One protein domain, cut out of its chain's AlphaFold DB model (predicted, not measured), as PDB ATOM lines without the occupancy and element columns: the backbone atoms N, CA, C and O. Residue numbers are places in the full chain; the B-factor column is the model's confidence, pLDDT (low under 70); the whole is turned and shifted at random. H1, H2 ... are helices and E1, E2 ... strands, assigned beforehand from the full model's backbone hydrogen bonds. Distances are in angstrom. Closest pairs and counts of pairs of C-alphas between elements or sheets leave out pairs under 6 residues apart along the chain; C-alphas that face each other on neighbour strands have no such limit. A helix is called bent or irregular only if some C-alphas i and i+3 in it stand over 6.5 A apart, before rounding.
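This is residues 100 to 215, 223 to 260 and 366 to 421 of the 692 residues of the protein "MYND-type zinc finger protein samB" of Metarhizium rileyi (strain RCEF 4871) (UniProt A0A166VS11). A twisted sheet of six strands forms a slab, with H1, H2 and H4b packed over one face and H9 over the E6 edge of the opposite face. H3 packs on H2 in a helical hairpin, farther from the sheet, and H4a, one arm of a bent helix, crosses H3. The printed part has 210 residues, with nine named helices and six named strands, in the order E1 H1 E2 H2 H3 H4 E3 E4 H5 H6 E5 H7 E6 H8 H9; the sheet runs E3 E4 E5 E2 E1 E6, mixed, with E3 antiparallel to its neighbour and the other pairs parallel. The class is mixed, helices and strands; the whole is compact, with a radius of gyration of the C-alphas of 17.6 A, and rounded, spanning 49 by 39 by 33 A.

Start at E1, residues 110 to 117; its parallel neighbour is E2, residues 138 to 145, where N 113 and O 140 are within hydrogen-bond range at 2.8 A. Between them in the chain, H1, residues 121 to 128, lies over E1 at a height over the sheet of 9.7 A; this is a strand-helix-strand unit, two parallel neighbour strands with a helix between, and its crossover is right-handed. On the same face, H2, residues 148 to 162, lies over E5, residues 375 to 380, at a height over the sheet of 9.2 A, and runs along it at 13 degrees on the local plane. H2 forms a hairpin with H3, residues 168 to 180, at a shallow tilt of 12 degrees, opposite ways; their closest C-alphas, those of Val 157 and Ala 175, are 5.1 A apart. Next comes H4, residues 186 to 210, assigned as one helix by its hydrogen bonds but bent, with C-alphas 195 and 198 7.1 A apart; its arms H4a, residues 186 to 195, and H4b, residues 198 to 210, stand at a steep tilt of 54 degrees. H4a touches H3 at residues 170 to 174 alone, closest at the C-alphas of Leu 188 and Ala 174, 5.8 A. H4b, on the same face as H2, lies over E3, residues 228 to 234, at a height over the sheet of 6.7 A. E3 and E4, residues 237 to 243, form a hairpin, with N 230 and O 241 2.8 A apart. H5, residues 245 to 255, is not on the sheet and only just touches H4a, with 3 pairs of C-alphas within 8 A, closest at Ala 255 and Ala 193, 5.4 A. H6, residues 366 to 372, touches H1, closest at the C-alphas of Phe 366 and Ile 125, 6.5 A. E5 is parallel to E4, with N 377 and O 238 3.0 A apart, and to E2, with N 378 and O 141 2.9 A apart. H7, residues 384 to 388, only grazes the sheet; E5, H7 and E6, residues 399 to 403, make a split strand-helix-strand unit, with E2 and E1 between its strands and a right-handed crossover. At E6, N 401 and O 114 of E1 are 2.8 A apart. H8, residues 404 to 407, only grazes the sheet. H9, residues 410 to 420, on the opposite face from H2, lies over E6 at a height over the sheet of 10.4 A, and touches H7, closest at the C-alphas of Cys 412 and His 385, 6.6 A. Every O i to N i+4 pair is within hydrogen-bond range in H1, H2, H3, H4a, H4b and H9; H5 has 6 of 7, H6 1 of 3 beside 3 of 4 O i to N i+3 pairs, H7 0 of 1 beside 2 of 2, and H8 is too short for such a pair.

Find C-alpha 110 at (116.476, 121.860, 116.145), where E1 begins; it runs 23.3 A, and E2 22.4 A. H2 runs 21.1 A from C-alpha 148 at (143.853, 125.419, 104.291), and H3 18.0 A. H9 runs 15.5 A to C-alpha 420 at (121.195, 133.602, 106.687).

The two C-alphas farthest apart are those of Lys 101 and Asp 215, 54.6 A. Residues 216 to 222 and 261 to 365 are not printed; the C-alphas across these cuts are 14.1 A and 32.3 A apart. Of the links that are printed whole, H1 to E2 and H7 to E6 are short, the others tight. Mean pLDDT of the printed part is 86.1; residues 210 to 215, 223 to 226, 255 to 259, 382 and 390 to 393 are under 70.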
ATOM      1  N   GLU A 100     120.583 127.047 128.273       97.00
ATOM      2  CA  GLU A 100     119.754 127.140 129.482       97.00
ATOM      3  C   GLU A 100     119.093 128.516 129.654       97.00
ATOM      4  O   GLU A 100     117.985 128.593 130.185       97.00
ATOM      5  N   LYS A 101     119.761 129.590 129.218       96.75
ATOM      6  CA  LYS A 101     119.276 130.971 129.352       96.75
ATOM      7  C   LYS A 101     118.537 131.480 128.118       96.75
ATOM      8  O   LYS A 101     117.922 132.541 128.205       96.75
ATOM      9  N   THR A 102     118.638 130.772 127.000       97.12
ATOM     10  CA  THR A 102     117.971 131.099 125.741       97.12
ATOM     11  C   THR A 102     116.774 130.176 125.534       97.12
ATOM     12  O   THR A 102     115.743 130.383 126.170       97.12
ATOM     13  N   GLU A 103     116.898 129.137 124.713       97.69
ATOM     14  CA  GLU A 103     115.814 128.213 124.370       97.69
ATOM     15  C   GLU A 103     115.303 127.407 125.581       97.69
ATOM     16  O   GLU A 103     114.159 126.957 125.608       97.69
ATOM     17  N   GLY A 104     116.126 127.274 126.623       97.44
ATOM     18  CA  GLY A 104     115.752 126.724 127.916       97.44
ATOM     19  C   GLY A 104     116.322 125.332 128.182       97.44
ATOM     20  O   GLY A 104     116.734 124.580 127.302       97.44
ATOM     21  N   ARG A 105     116.339 124.953 129.462       97.44
ATOM     22  CA  ARG A 105     117.001 123.724 129.930       97.44
ATOM     23  C   ARG A 105     116.356 122.405 129.493       97.44
ATOM     24  O   ARG A 105     116.950 121.357 129.719       97.44
ATOM     25  N   PHE A 106     115.150 122.452 128.939       97.75
ATOM     26  CA  PHE A 106     114.390 121.288 128.468       97.75
ATOM     27  C   PHE A 106     114.215 121.291 126.946       97.75
ATOM     28  O   PHE A 106     113.375 120.564 126.437       97.75
ATOM     29  N   PHE A 107     114.957 122.138 126.233       97.88
ATOM     30  CA  PHE A 107     114.818 122.270 124.792       97.88
ATOM     31  C   PHE A 107     115.205 120.971 124.063       97.88
ATOM     32  O   PHE A 107     116.260 120.388 124.327       97.88
ATOM     33  N   ASP A 108     114.345 120.535 123.149       97.12
ATOM     34  CA  ASP A 108     114.453 119.306 122.355       97.12
ATOM     35  C   ASP A 108     114.248 119.550 120.847       97.12
ATOM     36  O   ASP A 108     114.169 118.603 120.067       97.12
ATOM     37  N   GLY A 109     114.189 120.819 120.430       96.69
ATOM     38  CA  GLY A 109     114.050 121.216 119.030       96.69
ATOM     39  C   GLY A 109     115.360 121.179 118.238       96.69
ATOM     40  O   GLY A 109     116.390 120.667 118.684       96.69
ATOM     41  N   GLU A 110     115.323 121.754 117.041       96.81
ATOM     42  CA  GLU A 110     116.476 121.860 116.145       96.81
ATOM     43  C   GLU A 110     117.198 123.202 116.313       96.81
ATOM     44  O   GLU A 110     116.560 124.233 116.528       96.81
ATOM     45  N   LEU A 111     118.530 123.180 116.218       97.62
ATOM     46  CA  LEU A 111     119.367 124.375 116.145       97.62
ATOM     47  C   LEU A 111     120.377 124.258 115.009       97.62
ATOM     48  O   LEU A 111     121.194 123.329 114.976       97.62
ATOM     49  N   SER A 112     120.383 125.270 114.149       97.38
ATOM     50  CA  SER A 112     121.329 125.404 113.044       97.38
ATOM     51  C   SER A 112     122.388 126.455 113.366       97.38
ATOM     52  O   SER A 112     122.084 127.587 113.747       97.38
ATOM     53  N   LEU A 113     123.660 126.092 113.214       97.88
ATOM     54  CA  LEU A 113     124.814 126.903 113.596       97.88
ATOM     55  C   LEU A 113     125.721 127.139 112.387       97.88
ATOM     56  O   LEU A 113     126.102 126.182 111.719       97.88
ATOM     57  N   LEU A 114     126.141 128.384 112.170       95.81
ATOM     58  CA  LEU A 114     127.204 128.751 111.233       95.81
ATOM     59  C   LEU A 114     128.410 129.271 112.015       95.81
ATOM     60  O   LEU A 114     128.334 130.312 112.662       95.81
ATOM     61  N   LEU A 115     129.527 128.551 111.967       95.19
ATOM     62  CA  LEU A 115     130.734 128.831 112.738       95.19
ATOM     63  C   LEU A 115     131.892 129.154 111.797       95.19
ATOM     64  O   LEU A 115     132.468 128.263 111.171       95.19
ATOM     65  N   ALA A 116     132.240 130.434 111.720       91.56
ATOM     66  CA  ALA A 116     133.332 130.942 110.904       91.56
ATOM     67  C   ALA A 116     134.523 131.395 111.762       91.56
ATOM     68  O   ALA A 116     134.394 131.687 112.957       91.56
ATOM     69  N   GLY A 117     135.693 131.465 111.126       83.94
ATOM     70  CA  GLY A 117     136.909 132.045 111.695       83.94
ATOM     71  C   GLY A 117     138.024 131.034 111.922       83.94
ATOM     72  O   GLY A 117     138.072 129.972 111.301       83.94
ATOM     73  N   GLN A 118     138.957 131.386 112.803       80.81
ATOM     74  CA  GLN A 118     140.042 130.493 113.198       80.81
ATOM     75  C   GLN A 118     139.544 129.463 114.216       80.81
ATOM     76  O   GLN A 118     138.903 129.826 115.203       80.81
ATOM     77  N   SER A 119     139.857 128.184 113.990       83.44
ATOM     78  CA  SER A 119     139.589 127.061 114.906       83.44
ATOM     79  C   SER A 119     138.133 126.965 115.423       83.44
ATOM     80  O   SER A 119     137.943 126.772 116.633       83.44
ATOM     81  N   PRO A 120     137.081 127.130 114.593       90.94
ATOM     82  CA  PRO A 120     135.699 127.272 115.068       90.94
ATOM     83  C   PRO A 120     135.187 126.050 115.846       90.94
ATOM     84  O   PRO A 120     134.326 126.184 116.720       90.94
ATOM     85  N   PHE A 121     135.755 124.863 115.608       94.44
ATOM     86  CA  PHE A 121     135.336 123.625 116.266       94.44
ATOM     87  C   PHE A 121     135.469 123.652 117.795       94.44
ATOM     88  O   PHE A 121     134.655 123.051 118.498       94.44
ATOM     89  N   ARG A 122     136.417 124.427 118.343       94.94
ATOM     90  CA  ARG A 122     136.571 124.567 119.802       94.94
ATOM     91  C   ARG A 122     135.328 125.160 120.473       94.94
ATOM     92  O   ARG A 122     134.978 124.749 121.577       94.94
ATOM     93  N   HIS A 123     134.635 126.084 119.799       96.62
ATOM     94  CA  HIS A 123     133.386 126.673 120.295       96.62
ATOM     95  C   HIS A 123     132.272 125.635 120.344       96.62
ATOM     96  O   HIS A 123     131.530 125.574 121.325       96.62
ATOM     97  N   PHE A 124     132.191 124.787 119.319       97.38
ATOM     98  CA  PHE A 124     131.221 123.702 119.263       97.38
ATOM     99  C   PHE A 124     131.450 122.684 120.387       97.38
ATOM    100  O   PHE A 124     130.522 122.398 121.143       97.38
ATOM    101  N   ILE A 125     132.696 122.221 120.571       97.81
ATOM    102  CA  ILE A 125     133.076 121.322 121.675       97.81
ATOM    103  C   ILE A 125     132.676 121.929 123.024       97.81
ATOM    104  O   ILE A 125     132.008 121.283 123.832       97.81
ATOM    105  N   TYR A 126     133.068 123.183 123.263       97.81
ATOM    106  CA  TYR A 126     132.834 123.850 124.540       97.81
ATOM    107  C   TYR A 126     131.344 124.081 124.827       97.81
ATOM    108  O   TYR A 126     130.911 123.933 125.969       97.81
ATOM    109  N   SER A 127     130.552 124.396 123.800       97.94
ATOM    110  CA  SER A 127     129.107 124.626 123.941       97.94
ATOM    111  C   SER A 127     128.339 123.329 124.167       97.94
ATOM    112  O   SER A 127     127.476 123.276 125.038       97.94
ATOM    113  N   LEU A 128     128.684 122.253 123.448       97.44
ATOM    114  CA  LEU A 128     128.019 120.954 123.590       97.44
ATOM    115  C   LEU A 128     128.151 120.407 125.018       97.44
ATOM    116  O   LEU A 128     127.180 119.919 125.593       97.44
ATOM    117  N   LEU A 129     129.328 120.575 125.630       97.69
ATOM    118  CA  LEU A 129     129.578 120.192 127.025       97.69
ATOM    119  C   LEU A 129     128.796 121.020 128.057       97.69
ATOM    120  O   LEU A 129     128.704 120.615 129.217       97.69
ATOM    121  N   LYS A 130     128.243 122.170 127.658       97.44
ATOM    122  CA  LYS A 130     127.438 123.053 128.511       97.44
ATOM    123  C   LYS A 130     125.934 122.915 128.296       97.44
ATOM    124  O   LYS A 130     125.166 123.494 129.064       97.44
ATOM    125  N   ILE A 131     125.498 122.116 127.321       98.00
ATOM    126  CA  ILE A 131     124.079 121.807 127.139       98.00
ATOM    127  C   ILE A 131     123.559 121.081 128.395       98.00
ATOM    128  O   ILE A 131     124.119 120.048 128.783       98.00
ATOM    129  N   PRO A 132     122.472 121.563 129.031       97.50
ATOM    130  CA  PRO A 132     121.868 120.896 130.178       97.50
ATOM    131  C   PRO A 132     121.561 119.421 129.908       97.50
ATOM    132  O   PRO A 132     121.129 119.037 128.820       97.50
ATOM    133  N   LYS A 133     121.724 118.576 130.932       96.69
ATOM    134  CA  LYS A 133     121.452 117.126 130.854       96.69
ATOM    135  C   LYS A 133     120.001 116.780 130.504       96.69
ATOM    136  O   LYS A 133     119.719 115.658 130.106       96.69
ATOM    137  N   THR A 134     119.100 117.738 130.676       97.12
ATOM    138  CA  THR A 134     117.666 117.628 130.408       97.12
ATOM    139  C   THR A 134     117.258 118.072 129.002       97.12
ATOM    140  O   THR A 134     116.116 117.842 128.634       97.12
ATOM    141  N   ALA A 135     118.156 118.698 128.233       97.56
ATOM    142  CA  ALA A 135     117.893 119.171 126.871       97.56
ATOM    143  C   ALA A 135     118.491 118.212 125.837       97.56
ATOM    144  O   ALA A 135     119.642 117.807 125.999       97.56
ATOM    145  N   THR A 136     117.766 117.878 124.776       96.12
ATOM    146  CA  THR A 136     118.215 116.951 123.718       96.12
ATOM    147  C   THR A 136     117.985 117.547 122.330       96.12
ATOM    148  O   THR A 136     117.215 116.985 121.554       96.12
ATOM    149  N   PRO A 137     118.601 118.701 122.011       96.94
ATOM    150  CA  PRO A 137     118.440 119.312 120.703       96.94
ATOM    151  C   PRO A 137     119.031 118.453 119.585       96.94
ATOM    152  O   PRO A 137     120.021 117.739 119.784       96.94
ATOM    153  N   THR A 138     118.474 118.618 118.390       96.62
ATOM    154  CA  THR A 138     119.129 118.226 117.137       96.62
ATOM    155  C   THR A 138     119.999 119.383 116.656       96.62
ATOM    156  O   THR A 138     119.562 120.531 116.672       96.62
ATOM    157  N   LEU A 139     121.243 119.100 116.267       96.00
ATOM    158  CA  LEU A 139     122.227 120.125 115.919       96.00
ATOM    159  C   LEU A 139     122.680 119.981 114.466       96.00
ATOM    160  O   LEU A 139     123.237 118.951 114.086       96.00
ATOM    161  N   GLN A 140     122.541 121.048 113.685       95.31
ATOM    162  CA  GLN A 140     123.170 121.169 112.372       95.31
ATOM    163  C   GLN A 140     124.287 122.212 112.447       95.31
ATOM    164  O   GLN A 140     124.027 123.401 112.604       95.31
ATOM    165  N   ALA A 141     125.545 121.786 112.340       95.25
ATOM    166  CA  ALA A 141     126.706 122.663 112.474       95.25
ATOM    167  C   ALA A 141     127.458 122.810 111.147       95.25
ATOM    168  O   ALA A 141     128.003 121.842 110.616       95.25
ATOM    169  N   HIS A 142     127.522 124.042 110.644       93.31
ATOM    170  CA  HIS A 142     128.269 124.435 109.453       93.31
ATOM    171  C   HIS A 142     129.547 125.159 109.857       93.31
ATOM    172  O   HIS A 142     129.505 126.219 110.474       93.31
ATOM    173  N   PHE A 143     130.696 124.603 109.496       92.69
ATOM    174  CA  PHE A 143     132.014 125.162 109.766       92.69
ATOM    175  C   PHE A 143     132.578 125.788 108.494       92.69
ATOM    176  O   PHE A 143     132.782 125.099 107.493       92.69
ATOM    177  N   ARG A 144     132.868 127.089 108.545       89.44
ATOM    178  CA  ARG A 144     133.537 127.826 107.465       89.44
ATOM    179  C   ARG A 144     134.982 128.087 107.863       89.44
ATOM    180  O   ARG A 144     135.263 128.951 108.698       89.44
ATOM    181  N   ILE A 145     135.895 127.311 107.285       86.25
ATOM    182  CA  ILE A 145     137.311 127.324 107.657       86.25
ATOM    183  C   ILE A 145     138.115 128.061 106.586       86.25
ATOM    184  O   ILE A 145     138.257 127.598 105.457       86.25
ATOM    185  N   ILE A 146     138.656 129.215 106.978       77.94
ATOM    186  CA  ILE A 146     139.215 130.215 106.054       77.94
ATOM    187  C   ILE A 146     140.618 129.838 105.560       77.94
ATOM    188  O   ILE A 146     141.029 130.265 104.486       77.94
ATOM    189  N   SER A 147     141.374 129.048 106.329       80.06
ATOM    190  CA  SER A 147     142.734 128.655 105.955       80.06
ATOM    191  C   SER A 147     142.847 127.154 105.725       80.06
ATOM    192  O   SER A 147     142.348 126.330 106.495       80.06
ATOM    193  N   THR A 148     143.575 126.801 104.673       79.25
ATOM    194  CA  THR A 148     143.853 125.419 104.291       79.25
ATOM    195  C   THR A 148     144.561 124.614 105.401       79.25
ATOM    196  O   THR A 148     144.126 123.499 105.683       79.25
ATOM    197  N   PRO A 149     145.581 125.135 106.122       81.56
ATOM    198  CA  PRO A 149     146.169 124.401 107.247       81.56
ATOM    199  C   PRO A 149     145.185 124.148 108.399       81.56
ATOM    200  O   PRO A 149     145.204 123.066 108.989       81.56
ATOM    201  N   SER A 150     144.313 125.116 108.709       84.12
ATOM    202  CA  SER A 150     143.292 124.948 109.749       84.12
ATOM    203  C   SER A 150     142.210 123.959 109.326       84.12
ATOM    204  O   SER A 150     141.771 123.175 110.162       84.12
ATOM    205  N   LEU A 151     141.833 123.938 108.041       85.75
ATOM    206  CA  LEU A 151     140.894 122.958 107.487       85.75
ATOM    207  C   LEU A 151     141.383 121.541 107.760       85.75
ATOM    208  O   LEU A 151     140.635 120.729 108.286       85.75
ATOM    209  N   TYR A 152     142.642 121.252 107.433       84.44
ATOM    210  CA  TYR A 152     143.191 119.906 107.583       84.44
ATOM    211  C   TYR A 152     143.184 119.437 109.031       84.44
ATOM    212  O   TYR A 152     142.780 118.315 109.333       84.44
ATOM    213  N   ARG A 153     143.600 120.321 109.935       86.19
ATOM    214  CA  ARG A 153     143.620 120.052 111.367       86.19
ATOM    215  C   ARG A 153     142.214 119.801 111.904       86.19
ATOM    216  O   ARG A 153     141.984 118.776 112.537       86.19
ATOM    217  N   ASP A 154     141.288 120.715 111.642       89.00
ATOM    218  CA  ASP A 154     139.927 120.642 112.172       89.00
ATOM    219  C   ASP A 154     139.176 119.450 111.567       89.00
ATOM    220  O   ASP A 154     138.492 118.742 112.300       89.00
ATOM    221  N   PHE A 155     139.387 119.150 110.281       88.69
ATOM    222  CA  PHE A 155     138.853 117.954 109.632       88.69
ATOM    223  C   PHE A 155     139.310 116.684 110.359       88.69
ATOM    224  O   PHE A 155     138.472 115.912 110.816       88.69
ATOM    225  N   LEU A 156     140.617 116.471 110.539       90.25
ATOM    226  CA  LEU A 156     141.133 115.277 111.224       90.25
ATOM    227  C   LEU A 156     140.642 115.188 112.677       90.25
ATOM    228  O   LEU A 156     140.223 114.123 113.129       90.25
ATOM    229  N   VAL A 157     140.659 116.309 113.402       93.81
ATOM    230  CA  VAL A 157     140.225 116.377 114.805       93.81
ATOM    231  C   VAL A 157     138.735 116.064 114.943       93.81
ATOM    232  O   VAL A 157     138.368 115.302 115.835       93.81
ATOM    233  N   MET A 158     137.879 116.591 114.062       93.12
ATOM    234  CA  MET A 158     136.453 116.252 114.044       93.12
ATOM    235  C   MET A 158     136.272 114.740 113.889       93.12
ATOM    236  O   MET A 158     135.680 114.105 114.757       93.12
ATOM    237  N   HIS A 159     136.847 114.139 112.851       91.19
ATOM    238  CA  HIS A 159     136.684 112.708 112.585       91.19
ATOM    239  C   HIS A 159     137.201 111.823 113.725       91.19
ATOM    240  O   HIS A 159     136.515 110.884 114.125       91.19
ATOM    241  N   LEU A 160     138.347 112.167 114.324       93.50
ATOM    242  CA  LEU A 160     138.858 111.474 115.511       93.50
ATOM    243  C   LEU A 160     137.863 111.519 116.673       93.50
ATOM    244  O   LEU A 160     137.571 110.488 117.269       93.50
ATOM    245  N   LEU A 161     137.321 112.695 116.995       95.19
ATOM    246  CA  LEU A 161     136.401 112.855 118.126       95.19
ATOM    247  C   LEU A 161     134.982 112.335 117.835       95.19
ATOM    248  O   LEU A 161     134.179 112.175 118.755       95.19
ATOM    249  N   PHE A 162     134.655 112.050 116.577       92.25
ATOM    250  CA  PHE A 162     133.383 111.444 116.191       92.25
ATOM    251  C   PHE A 162     133.471 109.930 115.929       92.25
ATOM    252  O   PHE A 162     132.425 109.275 115.884       92.25
ATOM    253  N   ALA A 163     134.666 109.340 115.885       89.94
ATOM    254  CA  ALA A 163     134.852 107.897 115.742       89.94
ATOM    255  C   ALA A 163     134.443 107.136 117.022       89.94
ATOM    256  O   ALA A 163     135.093 107.254 118.060       89.94
ATOM    257  N   GLN A 164     133.365 106.341 116.962       83.06
ATOM    258  CA  GLN A 164     132.829 105.619 118.133       83.06
ATOM    259  C   GLN A 164     133.594 104.332 118.477       83.06
ATOM    260  O   GLN A 164     133.608 103.906 119.628       83.06
ATOM    261  N   ASN A 165     134.250 103.716 117.490       84.94
ATOM    262  CA  ASN A 165     134.840 102.376 117.606       84.94
ATOM    263  C   ASN A 165     136.321 102.378 118.031       84.94
ATOM    264  O   ASN A 165     137.059 101.439 117.728       84.94
ATOM    265  N   GLN A 166     136.786 103.446 118.681       90.00
ATOM    266  CA  GLN A 166     138.184 103.629 119.084       90.00
ATOM    267  C   GLN A 166     138.283 104.051 120.553       90.00
ATOM    268  O   GLN A 166     137.299 104.475 121.153       90.00
ATOM    269  N   ASP A 167     139.479 103.935 121.134       91.81
ATOM    270  CA  ASP A 167     139.729 104.404 122.498       91.81
ATOM    271  C   ASP A 167     139.595 105.943 122.556       91.81
ATOM    272  O   ASP A 167     140.368 106.646 121.890       91.81
ATOM    273  N   PRO A 168     138.654 106.487 123.355       94.44
ATOM    274  CA  PRO A 168     138.437 107.925 123.429       94.44
ATOM    275  C   PRO A 168     139.658 108.684 123.961       94.44
ATOM    276  O   PRO A 168     139.847 109.850 123.605       94.44
ATOM    277  N   TYR A 169     140.516 108.052 124.768       94.94
ATOM    278  CA  TYR A 169     141.756 108.671 125.233       94.94
ATOM    279  C   TYR A 169     142.784 108.791 124.105       94.94
ATOM    280  O   TYR A 169     143.416 109.838 123.981       94.94
ATOM    281  N   LEU A 170     142.915 107.771 123.249       94.12
ATOM    282  CA  LEU A 170     143.801 107.836 122.078       94.12
ATOM    283  C   LEU A 170     143.339 108.905 121.087       94.12
ATOM    284  O   LEU A 170     144.157 109.690 120.611       94.12
ATOM    285  N   ASN A 171     142.032 108.982 120.825       95.50
ATOM    286  CA  ASN A 171     141.452 110.033 119.985       95.50
ATOM    287  C   ASN A 171     141.714 111.428 120.564       95.50
ATOM    288  O   ASN A 171     142.101 112.335 119.830       95.50
ATOM    289  N   ALA A 172     141.535 111.599 121.879       96.75
ATOM    290  CA  ALA A 172     141.768 112.871 122.552       96.75
ATOM    291  C   ALA A 172     143.245 113.294 122.495       96.75
ATOM    292  O   ALA A 172     143.531 114.443 122.167       96.75
ATOM    293  N   GLU A 173     144.190 112.389 122.765       94.88
ATOM    294  CA  GLU A 173     145.622 112.712 122.695       94.88
ATOM    295  C   GLU A 173     146.078 112.977 121.252       94.88
ATOM    296  O   GLU A 173     146.783 113.960 121.009       94.88
ATOM    297  N   ALA A 174     145.605 112.193 120.277       94.06
ATOM    298  CA  ALA A 174     145.833 112.463 118.855       94.06
ATOM    299  C   ALA A 174     145.301 113.848 118.447       94.06
ATOM    300  O   ALA A 174     146.021 114.615 117.805       94.06
ATOM    301  N   ALA A 175     144.084 114.202 118.876       95.44
ATOM    302  CA  ALA A 175     143.498 115.514 118.630       95.44
ATOM    303  C   ALA A 175     144.331 116.644 119.253       95.44
ATOM    304  O   ALA A 175     144.626 117.623 118.575       95.44
ATOM    305  N   ILE A 176     144.784 116.503 120.503       95.12
ATOM    306  CA  ILE A 176     145.638 117.505 121.167       95.12
ATOM    307  C   ILE A 176     146.946 117.712 120.403       95.12
ATOM    308  O   ILE A 176     147.392 118.851 120.236       95.12
ATOM    309  N   HIS A 177     147.568 116.633 119.927       91.94
ATOM    310  CA  HIS A 177     148.799 116.744 119.155       91.94
ATOM    311  C   HIS A 177     148.572 117.393 117.787       91.94
ATOM    312  O   HIS A 177     149.336 118.289 117.436       91.94
ATOM    313  N   LEU A 178     147.508 117.028 117.068       89.81
ATOM    314  CA  LEU A 178     147.117 117.708 115.827       89.81
ATOM    315  C   LEU A 178     146.829 119.196 116.062       89.81
ATOM    316  O   LEU A 178     147.179 120.034 115.234       89.81
ATOM    317  N   MET A 179     146.206 119.530 117.194       90.56
ATOM    318  CA  MET A 179     145.848 120.903 117.520       90.56
ATOM    319  C   MET A 179     147.049 121.760 117.917       90.56
ATOM    320  O   MET A 179     147.141 122.893 117.461       90.56
ATOM    321  N   TYR A 180     147.955 121.247 118.756       91.50
ATOM    322  CA  TYR A 180     148.900 122.082 119.520       91.50
ATOM    323  C   TYR A 180     150.353 121.604 119.518       91.50
ATOM    324  O   TYR A 180     151.199 122.156 120.238       91.50
ATOM    325  N   SER A 181     150.663 120.573 118.734       89.31
ATOM    326  CA  SER A 181     152.026 120.077 118.561       89.31
ATOM    327  C   SER A 181     152.490 120.248 117.117       89.31
ATOM    328  O   SER A 181     151.743 120.066 116.167       89.31
ATOM    329  N   ALA A 182     153.770 120.573 116.953       84.00
ATOM    330  CA  ALA A 182     154.452 120.541 115.662       84.00
ATOM    331  C   ALA A 182     154.911 119.116 115.295       84.00
ATOM    332  O   ALA A 182     155.184 118.822 114.132       84.00
ATOM    333  N   LYS A 183     155.023 118.234 116.296       83.31
ATOM    334  CA  LYS A 183     155.435 116.834 116.158       83.31
ATOM    335  C   LYS A 183     154.339 115.893 116.646       83.31
ATOM    336  O   LYS A 183     153.549 116.258 117.512       83.31
ATOM    337  N   LEU A 184     154.355 114.666 116.143       81.81
ATOM    338  CA  LEU A 184     153.411 113.615 116.490       81.81
ATOM    339  C   LEU A 184     154.163 112.290 116.738       81.81
ATOM    340  O   LEU A 184     154.996 111.891 115.916       81.81
ATOM    341  N   PRO A 185     153.938 111.611 117.877       82.88
ATOM    342  CA  PRO A 185     154.453 110.265 118.115       82.88
ATOM    343  C   PRO A 185     154.010 109.279 117.026       82.88
ATOM    344  O   PRO A 185     152.863 109.318 116.585       82.88
ATOM    345  N   ARG A 186     154.895 108.353 116.627       80.38
ATOM    346  CA  ARG A 186     154.620 107.414 115.524       80.38
ATOM    347  C   ARG A 186     153.354 106.586 115.746       80.38
ATOM    348  O   ARG A 186     152.546 106.467 114.841       80.38
ATOM    349  N   LEU A 187     153.136 106.086 116.956       83.50
ATOM    350  CA  LEU A 187     151.956 105.270 117.232       83.50
ATOM    351  C   LEU A 187     150.646 106.078 117.178       83.50
ATOM    352  O   LEU A 187     149.613 105.539 116.791       83.50
ATOM    353  N   LEU A 188     150.677 107.375 117.514       87.50
ATOM    354  CA  LEU A 188     149.522 108.253 117.299       87.50
ATOM    355  C   LEU A 188     149.305 108.530 115.810       87.50
ATOM    356  O   LEU A 188     148.165 108.673 115.383       87.50
ATOM    357  N   TRP A 189     150.376 108.549 115.012       85.06
ATOM    358  CA  TRP A 189     150.268 108.587 113.556       85.06
ATOM    359  C   TRP A 189     149.529 107.374 113.004       85.06
ATOM    360  O   TRP A 189     148.566 107.519 112.255       85.06
ATOM    361  N   ASP A 190     149.965 106.182 113.407       85.75
ATOM    362  CA  ASP A 190     149.368 104.926 112.962       85.75
ATOM    363  C   ASP A 190     147.899 104.838 113.426       85.75
ATOM    364  O   ASP A 190     147.033 104.389 112.672       85.75
ATOM    365  N   HIS A 191     147.593 105.353 114.625       90.69
ATOM    366  CA  HIS A 191     146.217 105.504 115.112       90.69
ATOM    367  C   HIS A 191     145.387 106.432 114.220       90.69
ATOM    368  O   HIS A 191     144.316 106.034 113.773       90.69
ATOM    369  N   ILE A 192     145.879 107.632 113.899       90.00
ATOM    370  CA  ILE A 192     145.174 108.573 113.011       90.00
ATOM    371  C   ILE A 192     144.922 107.935 111.646       90.00
ATOM    372  O   ILE A 192     143.793 107.963 111.166       90.00
ATOM    373  N   ALA A 193     145.933 107.309 111.041       87.88
ATOM    374  CA  ALA A 193     145.782 106.631 109.757       87.88
ATOM    375  C   ALA A 193     144.720 105.517 109.818       87.88
ATOM    376  O   ALA A 193     143.894 105.401 108.913       87.88
ATOM    377  N   LYS A 194     144.690 104.744 110.912       89.81
ATOM    378  CA  LYS A 194     143.673 103.714 111.155       89.81
ATOM    379  C   LYS A 194     142.266 104.305 111.270       89.81
ATOM    380  O   LYS A 194     141.345 103.758 110.670       89.81
ATOM    381  N   VAL A 195     142.085 105.388 112.035       90.31
ATOM    382  CA  VAL A 195     140.770 106.034 112.203       90.31
ATOM    383  C   VAL A 195     140.299 106.670 110.900       90.31
ATOM    384  O   VAL A 195     139.132 106.541 110.547       90.31
ATOM    385  N   MET A 196     141.201 107.329 110.174       87.69
ATOM    386  CA  MET A 196     140.863 108.075 108.965       87.69
ATOM    387  C   MET A 196     140.689 107.197 107.723       87.69
ATOM    388  O   MET A 196     140.022 107.620 106.783       87.69
ATOM    389  N   GLY A 197     141.254 105.986 107.711       86.88
ATOM    390  CA  GLY A 197     141.209 105.064 106.571       86.88
ATOM    391  C   GLY A 197     139.813 104.888 105.953       86.88
ATOM    392  O   GLY A 197     139.674 105.154 104.761       86.88
ATOM    393  N   PRO A 198     138.775 104.511 106.729       84.56
ATOM    394  CA  PRO A 198     137.409 104.372 106.218       84.56
ATOM    395  C   PRO A 198     136.862 105.661 105.593       84.56
ATOM    396  O   PRO A 198     136.374 105.631 104.470       84.56
ATOM    397  N   TYR A 199     137.030 106.801 106.271       83.19
ATOM    398  CA  TYR A 199     136.582 108.100 105.761       83.19
ATOM    399  C   TYR A 199     137.255 108.454 104.435       83.19
ATOM    400  O   TYR A 199     136.613 108.994 103.537       83.19
ATOM    401  N   PHE A 200     138.544 108.132 104.286       81.12
ATOM    402  CA  PHE A 200     139.237 108.382 103.032       81.12
ATOM    403  C   PHE A 200     138.785 107.465 101.901       81.12
ATOM    404  O   PHE A 200     138.738 107.923 100.766       81.12
ATOM    405  N   CYS A 201     138.432 106.211 102.186       80.19
ATOM    406  CA  CYS A 201     137.864 105.315 101.180       80.19
ATOM    407  C   CYS A 201     136.502 105.813 100.670       80.19
ATOM    408  O   CYS A 201     136.265 105.800  99.460       80.19
ATOM    409  N   ASP A 202     135.633 106.287 101.567       76.81
ATOM    410  CA  ASP A 202     134.322 106.841 101.196       76.81
ATOM    411  C   ASP A 202     134.479 108.110 100.336       76.81
ATOM    412  O   ASP A 202     133.818 108.280  99.307       76.81
ATOM    413  N   LEU A 203     135.418 108.981 100.716       75.62
ATOM    414  CA  LEU A 203     135.742 110.198  99.969       75.62
ATOM    415  C   LEU A 203     136.423 109.917  98.625       75.62
ATOM    416  O   LEU A 203     136.078 110.565  97.643       75.62
ATOM    417  N   ASP A 204     137.341 108.946  98.557       76.88
ATOM    418  CA  ASP A 204     137.966 108.485  97.308       76.88
ATOM    419  C   ASP A 204     136.902 108.005  96.321       76.88
ATOM    420  O   ASP A 204     136.898 108.420  95.167       76.88
ATOM    421  N   THR A 205     135.963 107.184  96.798       76.62
ATOM    422  CA  THR A 205     134.852 106.680  95.980       76.62
ATOM    423  C   THR A 205     134.024 107.840  95.431       76.62
ATOM    424  O   THR A 205     133.782 107.916  94.228       76.62
ATOM    425  N   THR A 206     133.673 108.799  96.292       72.56
ATOM    426  CA  THR A 206     132.925 110.003  95.895       72.56
ATOM    427  C   THR A 206     133.705 110.843  94.872       72.56
ATOM    428  O   THR A 206     133.136 111.355  93.909       72.56
ATOM    429  N   PHE A 207     135.021 110.983  95.047       73.94
ATOM    430  CA  PHE A 207     135.883 111.734  94.133       73.94
ATOM    431  C   PHE A 207     136.009 111.061  92.758       73.94
ATOM    432  O   PHE A 207     135.909 111.733  91.725       73.94
ATOM    433  N   ASP A 208     136.202 109.742  92.728       74.56
ATOM    434  CA  ASP A 208     136.322 108.951  91.498       74.56
ATOM    435  C   ASP A 208     135.011 108.951  90.691       74.56
ATOM    436  O   ASP A 208     135.048 108.992  89.453       74.56
ATOM    437  N   GLU A 209     133.863 108.942  91.379       75.50
ATOM    438  CA  GLU A 209     132.529 109.103  90.787       75.50
ATOM    439  C   GLU A 209     132.347 110.491  90.153       75.50
ATOM    440  O   GLU A 209     131.900 110.589  89.009       75.50
ATOM    441  N   LEU A 210     132.739 111.560  90.856       69.88
ATOM    442  CA  LEU A 210     132.591 112.943  90.380       69.88
ATOM    443  C   LEU A 210     133.519 113.284  89.203       69.88
ATOM    444  O   LEU A 210     133.144 114.064  88.328       69.88
ATOM    445  N   THR A 211     134.724 112.711  89.163       67.81
ATOM    446  CA  THR A 211     135.751 113.029  88.147       67.81
ATOM    447  C   THR A 211     135.772 112.065  86.957       67.81
ATOM    448  O   THR A 211     136.594 112.210  86.048       67.81
ATOM    449  N   GLY A 212     134.871 111.075  86.924       63.78
ATOM    450  CA  GLY A 212     134.736 110.147  85.797       63.78
ATOM    451  C   GLY A 212     135.981 109.291  85.543       63.78
ATOM    452  O   GLY A 212     136.244 108.924  84.398       63.78
ATOM    453  N   HIS A 213     136.754 109.000  86.594       57.84
ATOM    454  CA  HIS A 213     137.989 108.207  86.541       57.84
ATOM    455  C   HIS A 213     139.068 108.778  85.598       57.84
ATOM    456  O   HIS A 213     139.891 108.018  85.078       57.84
ATOM    457  N   GLN A 214     139.093 110.095  85.341       51.78
ATOM    458  CA  GLN A 214     140.204 110.696  84.599       51.78
ATOM    459  C   GLN A 214     141.499 110.550  85.409       51.78
ATOM    460  O   GLN A 214     141.767 111.278  86.363       51.78
ATOM    461  N   ASP A 215     142.290 109.550  85.017       44.12
ATOM    462  CA  ASP A 215     143.600 109.220  85.561       44.12
ATOM    463  C   ASP A 215     144.572 110.395  85.399       44.12
ATOM    464  O   ASP A 215     145.346 110.492  84.448       44.12
ATOM    465  N   GLU A 223     144.777 121.529  89.389       51.56
ATOM    466  CA  GLU A 223     144.034 122.470  90.224       51.56
ATOM    467  C   GLU A 223     142.636 122.600  89.615       51.56
ATOM    468  O   GLU A 223     142.396 123.435  88.750       51.56
ATOM    469  N   SER A 224     141.709 121.715  89.989       51.97
ATOM    470  CA  SER A 224     140.305 121.980  89.672       51.97
ATOM    471  C   SER A 224     139.901 123.264  90.396       51.97
ATOM    472  O   SER A 224     139.878 123.287  91.629       51.97
ATOM    473  N   GLU A 225     139.623 124.325  89.636       61.19
ATOM    474  CA  GLU A 225     139.216 125.640  90.156       61.19
ATOM    475  C   GLU A 225     137.824 125.614  90.806       61.19
ATOM    476  O   GLU A 225     137.436 126.573  91.467       61.19
ATOM    477  N   ILE A 226     137.072 124.520  90.641       68.50
ATOM    478  CA  ILE A 226     135.711 124.377  91.158       68.50
ATOM    479  C   ILE A 226     135.722 123.422  92.362       68.50
ATOM    480  O   ILE A 226     136.185 122.279  92.235       68.50
ATOM    481  N   PRO A 227     135.209 123.848  93.531       75.62
ATOM    482  CA  PRO A 227     135.087 122.972  94.683       75.62
ATOM    483  C   PRO A 227     134.010 121.908  94.442       75.62
ATOM    484  O   PRO A 227     132.981 122.151  93.819       75.62
ATOM    485  N   SER A 228     134.251 120.704  94.949       78.00
ATOM    486  CA  SER A 228     133.320 119.577  94.878       78.00
ATOM    487  C   SER A 228     132.601 119.389  96.210       78.00
ATOM    488  O   SER A 228     133.186 119.602  97.275       78.00
ATOM    489  N   HIS A 229     131.332 118.983  96.144       80.25
ATOM    490  CA  HIS A 229     130.519 118.672  97.314       80.25
ATOM    491  C   HIS A 229     130.576 117.170  97.610       80.25
ATOM    492  O   HIS A 229     130.173 116.344  96.792       80.25
ATOM    493  N   PHE A 230     131.061 116.827  98.795       79.75
ATOM    494  CA  PHE A 230     131.205 115.465  99.292       79.75
ATOM    495  C   PHE A 230     130.194 115.241 100.405       79.75
ATOM    496  O   PHE A 230     130.106 116.060 101.315       79.75
ATOM    497  N   VAL A 231     129.466 114.127 100.368       83.56
ATOM    498  CA  VAL A 231     128.598 113.701 101.472       83.56
ATOM    499  C   VAL A 231     128.921 112.260 101.790       83.56
ATOM    500  O   VAL A 231     128.871 111.405 100.911       83.56
ATOM    501  N   TRP A 232     129.220 111.988 103.051       83.56
ATOM    502  CA  TRP A 232     129.454 110.638 103.531       83.56
ATOM    503  C   TRP A 232     128.775 110.450 104.879       83.56
ATOM    504  O   TRP A 232     128.494 111.396 105.622       83.56
ATOM    505  N   ARG A 233     128.469 109.194 105.185       77.69
ATOM    506  CA  ARG A 233     127.884 108.808 106.464       77.69
ATOM    507  C   ARG A 233     128.819 107.845 107.154       77.69
ATOM    508  O   ARG A 233     129.327 106.919 106.532       77.69
ATOM    509  N   HIS A 234     129.014 108.060 108.444       72.94
ATOM    510  CA  HIS A 234     129.747 107.132 109.286       72.94
ATOM    511  C   HIS A 234     129.000 106.988 110.603       72.94
ATOM    512  O   HIS A 234     128.749 107.982 111.286       72.94
ATOM    513  N   ASP A 235     128.636 105.754 110.942       73.31
ATOM    514  CA  ASP A 235     127.701 105.449 112.026       73.31
ATOM    515  C   ASP A 235     126.377 106.238 111.865       73.31
ATOM    516  O   ASP A 235     125.747 106.198 110.808       73.31
ATOM    517  N   GLU A 236     125.945 106.962 112.899       72.00
ATOM    518  CA  GLU A 236     124.715 107.775 112.919       72.00
ATOM    519  C   GLU A 236     124.943 109.236 112.485       72.00
ATOM    520  O   GLU A 236     124.062 110.082 112.642       72.00
ATOM    521  N   LEU A 237     126.133 109.559 111.970       80.56
ATOM    522  CA  LEU A 237     126.511 110.923 111.613       80.56
ATOM    523  C   LEU A 237     126.532 111.111 110.106       80.56
ATOM    524  O   LEU A 237     127.084 110.300 109.359       80.56
ATOM    525  N   GLU A 238     125.999 112.250 109.684       84.38
ATOM    526  CA  GLU A 238     126.165 112.744 108.330       84.38
ATOM    527  C   GLU A 238     127.202 113.863 108.321       84.38
ATOM    528  O   GLU A 238     127.067 114.870 109.028       84.38
ATOM    529  N   PHE A 239     128.222 113.664 107.494       85.69
ATOM    530  CA  PHE A 239     129.221 114.663 107.185       85.69
ATOM    531  C   PHE A 239     129.031 115.130 105.748       85.69
ATOM    532  O   PHE A 239     128.790 114.332 104.839       85.69
ATOM    533  N   ALA A 240     129.189 116.428 105.544       86.12
ATOM    534  CA  ALA A 240     129.346 117.005 104.227       86.12
ATOM    535  C   ALA A 240     130.593 117.885 104.195       86.12
ATOM    536  O   ALA A 240     130.933 118.525 105.195       86.12
ATOM    537  N   ALA A 241     131.265 117.942 103.049       84.25
ATOM    538  CA  ALA A 241     132.342 118.886 102.834       84.25
ATOM    539  C   ALA A 241     132.340 119.501 101.440       84.25
ATOM    540  O   ALA A 241     132.002 118.847 100.461       84.25
ATOM    541  N   VAL A 242     132.770 120.757 101.369       83.38
ATOM    542  CA  VAL A 242     133.008 121.482 100.117       83.38
ATOM    543  C   VAL A 242     134.510 121.709 100.006       83.38
ATOM    544  O   VAL A 242     135.067 122.507 100.767       83.38
ATOM    545  N   LEU A 243     135.163 120.950  99.119       80.94
ATOM    546  CA  LEU A 243     136.623 120.890  99.001       80.94
ATOM    547  C   LEU A 243     137.076 121.033  97.550       80.94
ATOM    548  O   LEU A 243     136.501 120.434  96.642       80.94
ATOM    549  N   PHE A 244     138.178 121.746  97.341       79.81
ATOM    550  CA  PHE A 244     138.894 121.722  96.065       79.81
ATOM    551  C   PHE A 244     139.668 120.404  95.897       79.81
ATOM    552  O   PHE A 244     140.120 119.800  96.875       79.81
ATOM    553  N   GLY A 245     139.903 119.979  94.650       75.88
ATOM    554  CA  GLY A 245     140.616 118.724  94.359       75.88
ATOM    555  C   GLY A 245     142.024 118.658  94.968       75.88
ATOM    556  O   GLY A 245     142.447 117.611  95.463       75.88
ATOM    557  N   PHE A 246     142.736 119.791  95.025       77.69
ATOM    558  CA  PHE A 246     144.031 119.855  95.705       77.69
ATOM    559  C   PHE A 246     143.883 119.683  97.225       77.69
ATOM    560  O   PHE A 246     144.646 118.929  97.821       77.69
ATOM    561  N   GLN A 247     142.881 120.302  97.863       81.50
ATOM    562  CA  GLN A 247     142.665 120.174  99.311       81.50
ATOM    563  C   GLN A 247     142.412 118.723  99.711       81.50
ATOM    564  O   GLN A 247     142.953 118.249 100.711       81.50
ATOM    565  N   TRP A 248     141.650 118.000  98.890       78.38
ATOM    566  CA  TRP A 248     141.429 116.570  99.062       78.38
ATOM    567  C   TRP A 248     142.737 115.761  99.008       78.38
ATOM    568  O   TRP A 248     143.068 115.030  99.945       78.38
ATOM    569  N   ARG A 249     143.538 115.935  97.947       75.94
ATOM    570  CA  ARG A 249     144.833 115.240  97.790       75.94
ATOM    571  C   ARG A 249     145.773 115.507  98.964       75.94
ATOM    572  O   ARG A 249     146.460 114.605  99.442       75.94
ATOM    573  N   TRP A 250     145.786 116.743  99.448       77.06
ATOM    574  CA  TRP A 250     146.581 117.136 100.603       77.06
ATOM    575  C   TRP A 250     146.102 116.481 101.904       77.06
ATOM    576  O   TRP A 250     146.941 115.956 102.637       77.06
ATOM    577  N   LEU A 251     144.790 116.442 102.174       79.50
ATOM    578  CA  LEU A 251     144.220 115.731 103.332       79.50
ATOM    579  C   LEU A 251     144.676 114.268 103.380       79.50
ATOM    580  O   LEU A 251     145.104 113.781 104.429       79.50
ATOM    581  N   ARG A 252     144.659 113.589 102.229       75.44
ATOM    582  CA  ARG A 252     145.119 112.201 102.100       75.44
ATOM    583  C   ARG A 252     146.613 112.049 102.399       75.44
ATOM    584  O   ARG A 252     147.013 111.167 103.165       75.44
ATOM    585  N   ASN A 253     147.440 112.914 101.812       74.31
ATOM    586  CA  ASN A 253     148.894 112.876 101.990       74.31
ATOM    587  C   ASN A 253     149.301 113.153 103.442       74.31
ATOM    588  O   ASN A 253     150.269 112.574 103.931       74.31
ATOM    589  N   ILE A 254     148.542 113.993 104.146       72.81
ATOM    590  CA  ILE A 254     148.779 114.298 105.556       72.81
ATOM    591  C   ILE A 254     148.594 113.068 106.448       72.81
ATOM    592  O   ILE A 254     149.305 112.942 107.431       72.81
ATOM    593  N   ALA A 255     147.690 112.142 106.138       68.00
ATOM    594  CA  ALA A 255     147.577 110.914 106.927       68.00
ATOM    595  C   ALA A 255     148.641 109.864 106.560       68.00
ATOM    596  O   ALA A 255     148.932 108.965 107.349       68.00
ATOM    597  N   THR A 256     149.244 109.978 105.371       68.38
ATOM    598  CA  THR A 256     150.182 108.996 104.800       68.38
ATOM    599  C   THR A 256     151.417 109.681 104.193       68.38
ATOM    600  O   THR A 256     151.623 109.658 102.977       68.38
ATOM    601  N   PRO A 257     152.266 110.318 105.020       65.31
ATOM    602  CA  PRO A 257     153.365 111.135 104.532       65.31
ATOM    603  C   PRO A 257     154.409 110.233 103.868       65.31
ATOM    604  O   PRO A 257     154.904 109.278 104.470       65.31
ATOM    605  N   LYS A 258     154.737 110.530 102.607       66.56
ATOM    606  CA  LYS A 258     155.722 109.765 101.819       66.56
ATOM    607  C   LYS A 258     157.167 110.099 102.201       66.56
ATOM    608  O   LYS A 258     158.062 109.281 102.014       66.56
ATOM    609  N   THR A 259     157.382 111.293 102.734       66.81
ATOM    610  CA  THR A 259     158.679 111.867 103.094       66.81
ATOM    611  C   THR A 259     158.547 112.557 104.460       66.81
ATOM    612  O   THR A 259     157.433 112.882 104.883       66.81
ATOM    613  N   GLN A 260     159.652 112.680 105.209       70.06
ATOM    614  CA  GLN A 260     159.670 113.374 106.502       70.06
ATOM    615  C   GLN A 260     160.879 114.306 106.633       70.06
ATOM    616  O   GLN A 260     162.016 113.932 106.330       70.06
ATOM    617  N   PHE A 366     133.628 115.084 125.771       97.62
ATOM    618  CA  PHE A 366     132.936 115.470 124.539       97.62
ATOM    619  C   PHE A 366     132.523 114.246 123.711       97.62
ATOM    620  O   PHE A 366     131.373 114.162 123.286       97.62
ATOM    621  N   GLN A 367     133.428 113.277 123.542       96.38
ATOM    622  CA  GLN A 367     133.157 112.029 122.817       96.38
ATOM    623  C   GLN A 367     132.013 111.213 123.427       96.38
ATOM    624  O   GLN A 367     131.262 110.573 122.687       96.38
ATOM    625  N   GLU A 368     131.870 111.245 124.753       94.38
ATOM    626  CA  GLU A 368     130.768 110.596 125.465       94.38
ATOM    627  C   GLU A 368     129.472 111.412 125.391       94.38
ATOM    628  O   GLU A 368     128.429 110.882 125.018       94.38
ATOM    629  N   GLU A 369     129.528 112.713 125.682       93.56
ATOM    630  CA  GLU A 369     128.350 113.589 125.707       93.56
ATOM    631  C   GLU A 369     127.689 113.736 124.343       93.56
ATOM    632  O   GLU A 369     126.460 113.786 124.261       93.56
ATOM    633  N   ARG A 370     128.477 113.772 123.262       92.38
ATOM    634  CA  ARG A 370     127.934 113.920 121.907       92.38
ATOM    635  C   ARG A 370     126.990 112.784 121.519       92.38
ATOM    636  O   ARG A 370     126.117 113.011 120.692       92.38
ATOM    637  N   LYS A 371     127.118 111.592 122.126       91.62
ATOM    638  CA  LYS A 371     126.249 110.425 121.858       91.62
ATOM    639  C   LYS A 371     124.783 110.680 122.228       91.62
ATOM    640  O   LYS A 371     123.910 109.921 121.837       91.62
ATOM    641  N   ARG A 372     124.510 111.731 123.006       92.38
ATOM    642  CA  ARG A 372     123.161 112.132 123.420       92.38
ATOM    643  C   ARG A 372     122.405 112.929 122.353       92.38
ATOM    644  O   ARG A 372     121.212 113.156 122.526       92.38
ATOM    645  N   PHE A 373     123.085 113.388 121.306       92.56
ATOM    646  CA  PHE A 373     122.527 114.324 120.337       92.56
ATOM    647  C   PHE A 373     122.606 113.768 118.920       92.56
ATOM    648  O   PHE A 373     123.586 113.126 118.544       92.56
ATOM    649  N   THR A 374     121.608 114.108 118.112       93.00
ATOM    650  CA  THR A 374     121.683 113.961 116.659       93.00
ATOM    651  C   THR A 374     122.430 115.165 116.096       93.00
ATOM    652  O   THR A 374     122.026 116.306 116.325       93.00
ATOM    653  N   ILE A 375     123.546 114.918 115.404       93.31
ATOM    654  CA  ILE A 375     124.449 115.969 114.920       93.31
ATOM    655  C   ILE A 375     124.725 115.766 113.432       93.31
ATOM    656  O   ILE A 375     125.183 114.700 113.020       93.31
ATOM    657  N   ARG A 376     124.513 116.822 112.646       93.00
ATOM    658  CA  ARG A 376     124.935 116.925 111.246       93.00
ATOM    659  C   ARG A 376     126.074 117.932 111.129       93.00
ATOM    660  O   ARG A 376     125.956 119.045 111.641       93.00
ATOM    661  N   ILE A 377     127.159 117.550 110.457       92.38
ATOM    662  CA  ILE A 377     128.352 118.392 110.302       92.38
ATOM    663  C   ILE A 377     128.565 118.718 108.833       92.38
ATOM    664  O   ILE A 377     128.651 117.827 107.995       92.38
ATOM    665  N   VAL A 378     128.713 120.004 108.537       90.31
ATOM    666  CA  VAL A 378     129.079 120.501 107.210       90.31
ATOM    667  C   VAL A 378     130.377 121.287 107.343       90.31
ATOM    668  O   VAL A 378     130.458 122.201 108.159       90.31
ATOM    669  N   VAL A 379     131.407 120.941 106.573       89.06
ATOM    670  CA  VAL A 379     132.711 121.622 106.589       89.06
ATOM    671  C   VAL A 379     133.008 122.186 105.211       89.06
ATOM    672  O   VAL A 379     133.233 121.447 104.261       89.06
ATOM    673  N   ALA A 380     133.085 123.502 105.092       82.75
ATOM    674  CA  ALA A 380     133.459 124.140 103.839       82.75
ATOM    675  C   ALA A 380     134.745 124.945 104.011       82.75
ATOM    676  O   ALA A 380     134.925 125.668 104.998       82.75
ATOM    677  N   SER A 381     135.633 124.821 103.024       76.25
ATOM    678  CA  SER A 381     136.833 125.642 102.932       76.25
ATOM    679  C   SER A 381     136.696 126.633 101.794       76.25
ATOM    680  O   SER A 381     136.826 126.281 100.627       76.25
ATOM    681  N   ALA A 382     136.415 127.875 102.159       69.69
ATOM    682  CA  ALA A 382     136.266 128.984 101.235       69.69
ATOM    683  C   ALA A 382     136.593 130.286 101.978       69.69
ATOM    684  O   ALA A 382     136.571 130.329 103.219       69.69
ATOM    685  N   LYS A 383     136.903 131.348 101.237       77.00
ATOM    686  CA  LYS A 383     136.998 132.686 101.821       77.00
ATOM    687  C   LYS A 383     135.617 133.090 102.326       77.00
ATOM    688  O   LYS A 383     134.593 132.630 101.833       77.00
ATOM    689  N   LEU A 384     135.578 133.969 103.326       80.94
ATOM    690  CA  LEU A 384     134.310 134.369 103.938       80.94
ATOM    691  C   LEU A 384     133.330 134.969 102.912       80.94
ATOM    692  O   LEU A 384     132.149 134.651 102.952       80.94
ATOM    693  N   HIS A 385     133.828 135.794 101.984       81.25
ATOM    694  CA  HIS A 385     133.008 136.417 100.944       81.25
ATOM    695  C   HIS A 385     132.474 135.432  99.900       81.25
ATOM    696  O   HIS A 385     131.484 135.748  99.251       81.25
ATOM    697  N   ASP A 386     133.057 134.235  99.777       79.69
ATOM    698  CA  ASP A 386     132.587 133.236  98.812       79.69
ATOM    699  C   ASP A 386     131.153 132.786  99.117       79.69
ATOM    700  O   ASP A 386     130.398 132.465  98.210       79.69
ATOM    701  N   VAL A 387     130.730 132.883 100.383       80.19
ATOM    702  CA  VAL A 387     129.345 132.639 100.826       80.19
ATOM    703  C   VAL A 387     128.333 133.580 100.156       80.19
ATOM    704  O   VAL A 387     127.142 133.278 100.111       80.19
ATOM    705  N   LEU A 388     128.793 134.728  99.654       84.56
ATOM    706  CA  LEU A 388     127.967 135.695  98.940       84.56
ATOM    707  C   LEU A 388     128.008 135.487  97.419       84.56
ATOM    708  O   LEU A 388     127.217 136.104  96.716       84.56
ATOM    709  N   HIS A 389     128.907 134.665  96.869       78.69
ATOM    710  CA  HIS A 389     128.937 134.417  95.423       78.69
ATOM    711  C   HIS A 389     127.794 133.509  94.957       78.69
ATOM    712  O   HIS A 389     127.312 133.686  93.838       78.69
ATOM    713  N   ASP A 390     127.340 132.609  95.824       66.44
ATOM    714  CA  ASP A 390     126.287 131.644  95.527       66.44
ATOM    715  C   ASP A 390     124.880 132.240  95.693       66.44
ATOM    716  O   ASP A 390     124.667 133.225  96.405       66.44
ATOM    717  N   VAL A 391     123.897 131.625  95.025       61.75
ATOM    718  CA  VAL A 391     122.477 131.903  95.288       61.75
ATOM    719  C   VAL A 391     122.202 131.550  96.752       61.75
ATOM    720  O   VAL A 391     122.584 130.448  97.154       61.75
ATOM    721  N   PRO A 392     121.551 132.431  97.540       64.94
ATOM    722  CA  PRO A 392     121.246 132.138  98.933       64.94
ATOM    723  C   PRO A 392     120.567 130.774  99.079       64.94
ATOM    724  O   PRO A 392     119.506 130.529  98.505       64.94
ATOM    725  N   GLU A 393     121.201 129.870  99.824       67.69
ATOM    726  CA  GLU A 393     120.588 128.595 100.191       67.69
ATOM    727  C   GLU A 393     119.360 128.848 101.082       67.69
ATOM    728  O   GLU A 393     119.362 129.764 101.905       67.69
ATOM    729  N   GLU A 394     118.330 128.000 100.989       75.56
ATOM    730  CA  GLU A 394     117.155 128.027 101.881       75.56
ATOM    731  C   GLU A 394     117.491 127.495 103.296       75.56
ATOM    732  O   GLU A 394     116.793 126.646 103.852       75.56
ATOM    733  N   ILE A 395     118.604 127.942 103.884       86.31
ATOM    734  CA  ILE A 395     119.054 127.547 105.222       86.31
ATOM    735  C   ILE A 395     119.182 128.788 106.103       86.31
ATOM    736  O   ILE A 395     119.959 129.695 105.818       86.31
ATOM    737  N   PHE A 396     118.479 128.771 107.238       94.75
ATOM    738  CA  PHE A 396     118.567 129.809 108.264       94.75
ATOM    739  C   PHE A 396     119.188 129.283 109.559       94.75
ATOM    740  O   PHE A 396     118.809 128.229 110.083       94.75
ATOM    741  N   PHE A 397     120.109 130.064 110.116       97.56
ATOM    742  CA  PHE A 397     120.869 129.726 111.313       97.56
ATOM    743  C   PHE A 397     120.321 130.420 112.561       97.56
ATOM    744  O   PHE A 397     120.026 131.613 112.558       97.56
ATOM    745  N   ASP A 398     120.265 129.683 113.666       98.38
ATOM    746  CA  ASP A 398     119.941 130.187 115.003       98.38
ATOM    747  C   ASP A 398     121.151 130.838 115.679       98.38
ATOM    748  O   ASP A 398     121.004 131.704 116.546       98.38
ATOM    749  N   ARG A 399     122.367 130.419 115.316       98.19
ATOM    750  CA  ARG A 399     123.611 131.051 115.767       98.19
ATOM    751  C   ARG A 399     124.564 131.219 114.600       98.19
ATOM    752  O   ARG A 399     124.937 130.241 113.960       98.19
ATOM    753  N   ILE A 400     125.021 132.447 114.385       98.00
ATOM    754  CA  ILE A 400     126.108 132.746 113.450       98.00
ATOM    755  C   ILE A 400     127.287 133.274 114.259       98.00
ATOM    756  O   ILE A 400     127.194 134.327 114.872       98.00
ATOM    757  N   HIS A 401     128.405 132.564 114.289       97.00
ATOM    758  CA  HIS A 401     129.609 132.991 114.989       97.00
ATOM    759  C   HIS A 401     130.669 133.467 113.993       97.00
ATOM    760  O   HIS A 401     131.201 132.668 113.224       97.00
ATOM    761  N   MET A 402     131.015 134.750 114.080       94.75
ATOM    762  CA  MET A 402     132.060 135.403 113.283       94.75
ATOM    763  C   MET A 402     133.318 135.714 114.106       94.75
ATOM    764  O   MET A 402     134.418 135.801 113.562       94.75
ATOM    765  N   GLY A 403     133.184 135.861 115.430       93.12
ATOM    766  CA  GLY A 403     134.314 136.110 116.330       93.12
ATOM    767  C   GLY A 403     135.154 137.321 115.902       93.12
ATOM    768  O   GLY A 403     134.615 138.397 115.658       93.12
ATOM    769  N   GLU A 404     136.472 137.136 115.798       90.31
ATOM    770  CA  GLU A 404     137.432 138.193 115.431       90.31
ATOM    771  C   GLU A 404     137.360 138.648 113.966       90.31
ATOM    772  O   GLU A 404     137.941 139.675 113.627       90.31
ATOM    773  N   LEU A 405     136.616 137.944 113.100       91.38
ATOM    774  CA  LEU A 405     136.404 138.377 111.712       91.38
ATOM    775  C   LEU A 405     135.718 139.742 111.631       91.38
ATOM    776  O   LEU A 405     135.776 140.389 110.589       91.38
ATOM    777  N   TRP A 406     135.088 140.200 112.716       93.50
ATOM    778  CA  TRP A 406     134.559 141.557 112.822       93.50
ATOM    779  C   TRP A 406     135.611 142.632 112.590       93.50
ATOM    780  O   TRP A 406     135.342 143.598 111.886       93.50
ATOM    781  N   ASP A 407     136.807 142.461 113.148       90.50
ATOM    782  CA  ASP A 407     137.858 143.475 113.049       90.50
ATOM    783  C   ASP A 407     138.443 143.578 111.629       90.50
ATOM    784  O   ASP A 407     139.097 144.571 111.312       90.50
ATOM    785  N   PHE A 408     138.183 142.586 110.769       87.50
ATOM    786  CA  PHE A 408     138.712 142.515 109.405       87.50
ATOM    787  C   PHE A 408     137.644 142.732 108.325       87.50
ATOM    788  O   PHE A 408     137.938 143.332 107.295       87.50
ATOM    789  N   HIS A 409     136.419 142.243 108.539       90.25
ATOM    790  CA  HIS A 409     135.362 142.204 107.521       90.25
ATOM    791  C   HIS A 409     133.960 142.489 108.101       90.25
ATOM    792  O   HIS A 409     133.048 141.675 107.930       90.25
ATOM    793  N   PRO A 410     133.737 143.621 108.798       92.38
ATOM    794  CA  PRO A 410     132.481 143.860 109.508       92.38
ATOM    795  C   PRO A 410     131.267 143.961 108.567       92.38
ATOM    796  O   PRO A 410     130.240 143.355 108.860       92.38
ATOM    797  N   ALA A 411     131.398 144.624 107.411       90.56
ATOM    798  CA  ALA A 411     130.331 144.699 106.408       90.56
ATOM    799  C   ALA A 411     129.962 143.310 105.853       90.56
ATOM    800  O   ALA A 411     128.791 142.950 105.832       90.56
ATOM    801  N   CYS A 412     130.957 142.481 105.509       91.75
ATOM    802  CA  CYS A 412     130.734 141.105 105.049       91.75
ATOM    803  C   CYS A 412     129.985 140.261 106.090       91.75
ATOM    804  O   CYS A 412     129.025 139.570 105.756       91.75
ATOM    805  N   ASN A 413     130.379 140.363 107.366       94.50
ATOM    806  CA  ASN A 413     129.708 139.649 108.452       94.50
ATOM    807  C   ASN A 413     128.223 140.014 108.544       94.50
ATOM    808  O   ASN A 413     127.388 139.121 108.687       94.50
ATOM    809  N   LEU A 414     127.900 141.310 108.455       94.94
ATOM    810  CA  LEU A 414     126.517 141.775 108.500       94.94
ATOM    811  C   LEU A 414     125.731 141.366 107.253       94.94
ATOM    812  O   LEU A 414     124.606 140.908 107.402       94.94
ATOM    813  N   THR A 415     126.308 141.439 106.050       93.44
ATOM    814  CA  THR A 415     125.630 140.982 104.821       93.44
ATOM    815  C   THR A 415     125.311 139.483 104.887       93.44
ATOM    816  O   THR A 415     124.191 139.070 104.584       93.44
ATOM    817  N   ILE A 416     126.243 138.654 105.374       93.69
ATOM    818  CA  ILE A 416     125.996 137.218 105.593       93.69
ATOM    819  C   ILE A 416     124.897 137.010 106.642       93.69
ATOM    820  O   ILE A 416     123.991 136.206 106.430       93.69
ATOM    821  N   ALA A 417     124.937 137.731 107.764       95.75
ATOM    822  CA  ALA A 417     123.918 137.588 108.799       95.75
ATOM    823  C   ALA A 417     122.534 138.071 108.347       95.75
ATOM    824  O   ALA A 417     121.547 137.431 108.689       95.75
ATOM    825  N   ALA A 418     122.444 139.132 107.548       94.25
ATOM    826  CA  ALA A 418     121.179 139.594 106.980       94.25
ATOM    827  C   ALA A 418     120.555 138.518 106.079       94.25
ATOM    828  O   ALA A 418     119.347 138.309 106.104       94.25
ATOM    829  N   THR A 419     121.401 137.780 105.354       92.75
ATOM    830  CA  THR A 419     120.985 136.694 104.457       92.75
ATOM    831  C   THR A 419     120.516 135.464 105.234       92.75
ATOM    832  O   THR A 419     119.400 134.990 105.035       92.75
ATOM    833  N   TYR A 420     121.349 134.957 106.148       95.06
ATOM    834  CA  TYR A 420     121.195 133.602 106.687       95.06
ATOM    835  C   TYR A 420     120.810 133.536 108.171       95.06
ATOM    836  O   TYR A 420     120.600 132.440 108.694       95.06
ATOM    837  N   LEU A 421     120.741 134.653 108.905       97.44
ATOM    838  CA  LEU A 421     120.291 134.615 110.299       97.44
ATOM    839  C   LEU A 421     118.776 134.423 110.342       97.44
ATOM    840  O   LEU A 421     118.034 135.129 109.656       97.44
TER     841      LEU A 421